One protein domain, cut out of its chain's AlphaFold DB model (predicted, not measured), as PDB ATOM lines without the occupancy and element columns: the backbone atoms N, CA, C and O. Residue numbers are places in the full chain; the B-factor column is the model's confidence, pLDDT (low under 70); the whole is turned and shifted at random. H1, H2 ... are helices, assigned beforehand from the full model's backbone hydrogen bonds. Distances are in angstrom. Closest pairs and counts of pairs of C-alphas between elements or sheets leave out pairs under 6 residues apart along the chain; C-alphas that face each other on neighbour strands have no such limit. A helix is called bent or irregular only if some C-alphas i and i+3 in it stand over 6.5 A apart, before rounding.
ATOM      1  N   ARG A  53     116.435 138.841  92.181       76.06
ATOM      2  CA  ARG A  53     117.430 138.725  93.253       76.06
ATOM      3  C   ARG A  53     116.943 139.316  94.580       76.06
ATOM      4  O   ARG A  53     117.129 138.683  95.611       76.06
ATOM      5  N   GLU A  54     116.314 140.487  94.566       80.81
ATOM      6  CA  GLU A  54     115.822 141.161  95.777       80.81
ATOM      7  C   GLU A  54     114.650 140.398  96.405       80.81
ATOM      8  O   GLU A  54     114.586 140.245  97.623       80.81
ATOM      9  N   ILE A  55     113.769 139.828  95.578       83.81
ATOM     10  CA  ILE A  55     112.651 138.991  96.039       83.81
ATOM     11  C   ILE A  55     113.178 137.705  96.688       83.81
ATOM     12  O   ILE A  55     112.734 137.328  97.774       83.81
ATOM     13  N   LEU A  56     114.163 137.054  96.059       83.75
ATOM     14  CA  LEU A  56     114.810 135.864  96.612       83.75
ATOM     15  C   LEU A  56     115.529 136.174  97.929       83.75
ATOM     16  O   LEU A  56     115.354 135.446  98.903       83.75
ATOM     17  N   VAL A  57     116.286 137.272  97.997       85.62
ATOM     18  CA  VAL A  57     116.977 137.698  99.223       85.62
ATOM     19  C   VAL A  57     115.977 138.023 100.334       85.62
ATOM     20  O   VAL A  57     116.162 137.572 101.462       85.62
ATOM     21  N   MET A  58     114.879 138.724 100.033       83.38
ATOM     22  CA  MET A  58     113.827 139.009 101.014       83.38
ATOM     23  C   MET A  58     113.158 137.721 101.518       83.38
ATOM     24  O   MET A  58     112.925 137.584 102.720       83.38
ATOM     25  N   GLY A  59     112.909 136.751 100.632       85.88
ATOM     26  CA  GLY A  59     112.381 135.431 100.989       85.88
ATOM     27  C   GLY A  59     113.333 134.634 101.884       85.88
ATOM     28  O   GLY A  59     112.910 134.104 102.913       85.88
ATOM     29  N   VAL A  60     114.628 134.615 101.553       87.06
ATOM     30  CA  VAL A  60     115.673 133.970 102.365       87.06
ATOM     31  C   VAL A  60     115.776 134.634 103.736       87.06
ATOM     32  O   VAL A  60     115.746 133.936 104.744       87.06
ATOM     33  N   ILE A  61     115.810 135.967 103.814       83.56
ATOM     34  CA  ILE A  61     115.854 136.697 105.091       83.56
ATOM     35  C   ILE A  61     114.599 136.417 105.924       83.56
ATOM     36  O   ILE A  61     114.695 136.230 107.137       83.56
ATOM     37  N   HIS A  62     113.423 136.346 105.298       81.81
ATOM     38  CA  HIS A  62     112.179 136.033 105.995       81.81
ATOM     39  C   HIS A  62     112.165 134.594 106.528       81.81
ATOM     40  O   HIS A  62     111.738 134.360 107.659       81.81
ATOM     41  N   LEU A  63     112.694 133.637 105.762       80.75
ATOM     42  CA  LEU A  63     112.860 132.251 106.192       80.75
ATOM     43  C   LEU A  63     113.889 132.131 107.322       80.75
ATOM     44  O   LEU A  63     113.609 131.487 108.331       80.75
ATOM     45  N   CYS A  64     115.042 132.793 107.200       76.56
ATOM     46  CA  CYS A  64     116.061 132.880 108.246       76.56
ATOM     47  C   CYS A  64     115.492 133.502 109.523       76.56
ATOM     48  O   CYS A  64     115.712 132.985 110.612       76.56
ATOM     49  N   LYS A  65     114.689 134.565 109.410       77.19
ATOM     50  CA  LYS A  65     113.975 135.156 110.543       77.19
ATOM     51  C   LYS A  65     113.005 134.139 111.152       77.19
ATOM     52  O   LYS A  65     113.064 133.880 112.345       77.19
ATOM     53  N   LYS A  66     112.162 133.491 110.352       77.56
ATOM     54  CA  LYS A  66     111.189 132.502 110.840       77.56
ATOM     55  C   LYS A  66     111.847 131.293 111.521       77.56
ATOM     56  O   LYS A  66     111.311 130.784 112.499       77.56
ATOM     57  N   THR A  67     113.012 130.867 111.038       69.62
ATOM     58  CA  THR A  67     113.805 129.771 111.623       69.62
ATOM     59  C   THR A  67     114.613 130.201 112.853       69.62
ATOM     60  O   THR A  67     114.766 129.404 113.775       69.62
ATOM     61  N   ILE A  68     115.084 131.452 112.923       71.38
ATOM     62  CA  ILE A  68     115.758 132.021 114.106       71.38
ATOM     63  C   ILE A  68     114.776 132.283 115.252       71.38
ATOM     64  O   ILE A  68     115.113 132.025 116.402       71.38
ATOM     65  N   PHE A  69     113.573 132.778 114.948       65.12
ATOM     66  CA  PHE A  69     112.552 133.143 115.940       65.12
ATOM     67  C   PHE A  69     111.687 131.962 116.400       65.12
ATOM     68  O   PHE A  69     110.674 132.153 117.071       65.12
ATOM     69  N   PHE A  70     112.066 130.733 116.058       71.69
ATOM     70  CA  PHE A  70     111.433 129.557 116.634       71.69
ATOM     71  C   PHE A  70     111.742 129.510 118.135       71.69
ATOM     72  O   PHE A  70     112.899 129.682 118.523       71.69
ATOM     73  N   ASN A  71     110.719 129.306 118.976       77.31
ATOM     74  CA  ASN A  71     110.897 129.245 120.429       77.31
ATOM     75  C   ASN A  71     112.046 128.292 120.769       77.31
ATOM     76  O   ASN A  71     112.115 127.174 120.248       77.31
ATOM     77  N   THR A  72     112.960 128.754 121.624       81.38
ATOM     78  CA  THR A  72     114.196 128.017 121.924       81.38
ATOM     79  C   THR A  72     113.879 126.642 122.511       81.38
ATOM     80  O   THR A  72     114.529 125.670 122.140       81.38
ATOM     81  N   ASP A  73     112.805 126.530 123.291       81.19
ATOM     82  CA  ASP A  73     112.335 125.263 123.860       81.19
ATOM     83  C   ASP A  73     111.947 124.244 122.784       81.19
ATOM     84  O   ASP A  73     112.332 123.078 122.855       81.19
ATOM     85  N   LEU A  74     111.248 124.682 121.730       81.44
ATOM     86  CA  LEU A  74     110.827 123.789 120.653       81.44
ATOM     87  C   LEU A  74     112.000 123.420 119.738       81.44
ATOM     88  O   LEU A  74     112.081 122.293 119.260       81.44
ATOM     89  N   LYS A  75     112.959 124.333 119.559       82.06
ATOM     90  CA  LYS A  75     114.227 124.051 118.878       82.06
ATOM     91  C   LYS A  75     115.044 122.993 119.627       82.06
ATOM     92  O   LYS A  75     115.541 122.061 119.002       82.06
ATOM     93  N   VAL A  76     115.147 123.108 120.953       86.06
ATOM     94  CA  VAL A  76     115.844 122.129 121.801       86.06
ATOM     95  C   VAL A  76     115.124 120.783 121.775       86.06
ATOM     96  O   VAL A  76     115.773 119.765 121.544       86.06
ATOM     97  N   ALA A  77     113.798 120.766 121.926       87.50
ATOM     98  CA  ALA A  77     113.004 119.540 121.855       87.50
ATOM     99  C   ALA A  77     113.131 118.844 120.491       87.50
ATOM    100  O   ALA A  77     113.312 117.631 120.438       87.50
ATOM    101  N   LEU A  78     113.104 119.603 119.391       87.75
ATOM    102  CA  LEU A  78     113.289 119.059 118.047       87.75
ATOM    103  C   LEU A  78     114.696 118.481 117.872       87.75
ATOM    104  O   LEU A  78     114.832 117.375 117.354       87.75
ATOM    105  N   TYR A  79     115.739 119.177 118.338       87.56
ATOM    106  CA  TYR A  79     117.105 118.655 118.275       87.56
ATOM    107  C   TYR A  79     117.281 117.386 119.104       87.56
ATOM    108  O   TYR A  79     117.792 116.403 118.573       87.56
ATOM    109  N   LEU A  80     116.809 117.368 120.350       90.88
ATOM    110  CA  LEU A  80     116.870 116.184 121.208       90.88
ATOM    111  C   LEU A  80     116.067 115.018 120.625       90.88
ATOM    112  O   LEU A  80     116.570 113.900 120.576       90.88
ATOM    113  N   GLY A  81     114.861 115.281 120.115       91.75
ATOM    114  CA  GLY A  81     114.033 114.277 119.452       91.75
ATOM    115  C   GLY A  81     114.708 113.711 118.203       91.75
ATOM    116  O   GLY A  81     114.773 112.497 118.038       91.75
ATOM    117  N   SER A  82     115.286 114.568 117.356       88.00
ATOM    118  CA  SER A  82     116.025 114.123 116.169       88.00
ATOM    119  C   SER A  82     117.256 113.291 116.533       88.00
ATOM    120  O   SER A  82     117.494 112.258 115.914       88.00
ATOM    121  N   LEU A  83     117.999 113.688 117.572       89.38
ATOM    122  CA  LEU A  83     119.185 112.975 118.039       89.38
ATOM    123  C   LEU A  83     118.816 111.590 118.580       89.38
ATOM    124  O   LEU A  83     119.470 110.606 118.245       89.38
ATOM    125  N   PHE A  84     117.735 111.509 119.357       91.94
ATOM    126  CA  PHE A  84     117.197 110.252 119.866       91.94
ATOM    127  C   PHE A  84     116.775 109.318 118.727       91.94
ATOM    128  O   PHE A  84     117.188 108.163 118.696       91.94
ATOM    129  N   VAL A  85     116.019 109.828 117.749       89.19
ATOM    130  CA  VAL A  85     115.583 109.041 116.586       89.19
ATOM    131  C   VAL A  85     116.780 108.533 115.779       89.19
ATOM    132  O   VAL A  85     116.811 107.361 115.420       89.19
ATOM    133  N   ILE A  86     117.793 109.373 115.533       87.56
ATOM    134  CA  ILE A  86     119.016 108.964 114.823       87.56
ATOM    135  C   ILE A  86     119.781 107.893 115.607       87.56
ATOM    136  O   ILE A  86     120.243 106.932 115.000       87.56
ATOM    137  N   SER A  87     119.888 108.026 116.933       86.31
ATOM    138  CA  SER A  87     120.542 107.026 117.788       86.31
ATOM    139  C   SER A  87     119.830 105.679 117.709       86.31
ATOM    140  O   SER A  87     120.468 104.667 117.448       86.31
ATOM    141  N   VAL A  88     118.500 105.679 117.840       88.69
ATOM    142  CA  VAL A  88     117.672 104.471 117.737       88.69
ATOM    143  C   VAL A  88     117.833 103.817 116.363       88.69
ATOM    144  O   VAL A  88     118.038 102.612 116.268       88.69
ATOM    145  N   ILE A  89     117.796 104.599 115.280       85.12
ATOM    146  CA  ILE A  89     118.023 104.075 113.926       85.12
ATOM    147  C   ILE A  89     119.438 103.491 113.797       85.12
ATOM    148  O   ILE A  89     119.598 102.435 113.190       85.12
ATOM    149  N   GLY A  90     120.451 104.139 114.377       78.88
ATOM    150  CA  GLY A  90     121.832 103.652 114.393       78.88
ATOM    151  C   GLY A  90     122.017 102.334 115.152       78.88
ATOM    152  O   GLY A  90     122.854 101.530 114.752       78.88
ATOM    153  N   ASP A  91     121.208 102.082 116.185       79.81
ATOM    154  CA  ASP A  91     121.232 100.828 116.946       79.81
ATOM    155  C   ASP A  91     120.567  99.665 116.185       79.81
ATOM    156  O   ASP A  91     120.997  98.516 116.298       79.81
ATOM    157  N   PHE A  92     119.529  99.947 115.386       78.88
ATOM    158  CA  PHE A  92     118.767  98.920 114.659       78.88
ATOM    159  C   PHE A  92     119.232  98.681 113.217       78.88
ATOM    160  O   PHE A  92     118.934  97.627 112.650       78.88
ATOM    161  N   VAL A  93     119.954  99.622 112.605       71.12
ATOM    162  CA  VAL A  93     120.464  99.485 111.236       71.12
ATOM    163  C   VAL A  93     121.942  99.088 111.284       71.12
ATOM    164  O   VAL A  93     122.781  99.932 111.598       71.12
ATOM    165  N   PRO A  94     122.312  97.841 110.928       63.50
ATOM    166  CA  PRO A  94     123.716  97.492 110.769       63.50
ATOM    167  C   PRO A  94     124.305  98.382 109.674       63.50
ATOM    168  O   PRO A  94     123.874  98.312 108.521       63.50
ATOM    169  N   PHE A  95     125.261  99.242 110.039       60.56
ATOM    170  CA  PHE A  95     125.882 100.177 109.105       60.56
ATOM    171  C   PHE A  95     126.382  99.408 107.872       60.56
ATOM    172  O   PHE A  95     127.274  98.558 107.997       60.56
TER     173      PHE A  95
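AT A GLANCE: This is residues 53 to 95 of the 184 residues of the protein "GD17599" of Drosophila simulans (UniProt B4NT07). Two helices make a wide, open V that lies nearly in one plane: H2 is the longer arm, H1 is the other arm, and the tight link of residues 69 to 71 makes the corner. The arms do not fold back on each other, and a short tail, residues 93 to 95, sticks out beyond the far end of H2. The printed part has 43 residues with two named helices, H1 then H2, and no named strand; the class is all helix. The whole is extended, with a radius of gyration of the C-alphas of 16.2 A, and the C-alphas span 47 by 25 by 6 A, a flat outline.

HOW THE PARTS SIT: The longest helix is H2, residues 72 to 92. H1, residues 53 to 68, comes before it in the chain, and three residues link the two. H1 and H2 are apart: no C-alpha of the one is within 8 A of the other. Residues 53 to 66 of H1 stand free, and so do residues 76 to 95, of which 76 to 92 belong to H2. Residues 68 to 74 also stand free, of which 72 to 74 belong to H2. In H1 and H2 every O i to N i+4 pair is within hydrogen-bond range.

IN THESE COORDINATES: H2 has 21 residues and measures 30.3 A from C-alpha 72 at (114.196, 128.017, 121.924) to C-alpha 92 at (118.767, 98.920, 114.659). H1 has 16 residues and measures 22.0 A from its first to its last C-alpha, beginning with C-alpha 53 at (117.430, 138.725, 93.253). Neither helix is bent or irregular.

THE WHOLE: The two C-alphas farthest apart are those of Glu 54 and Pro 94, at 46.8 A. The printed part has no cut, and its one link between helices is tight. The mean pLDDT of the printed part is 81.3; residues 67, 69 and 94 to 95 are under 70.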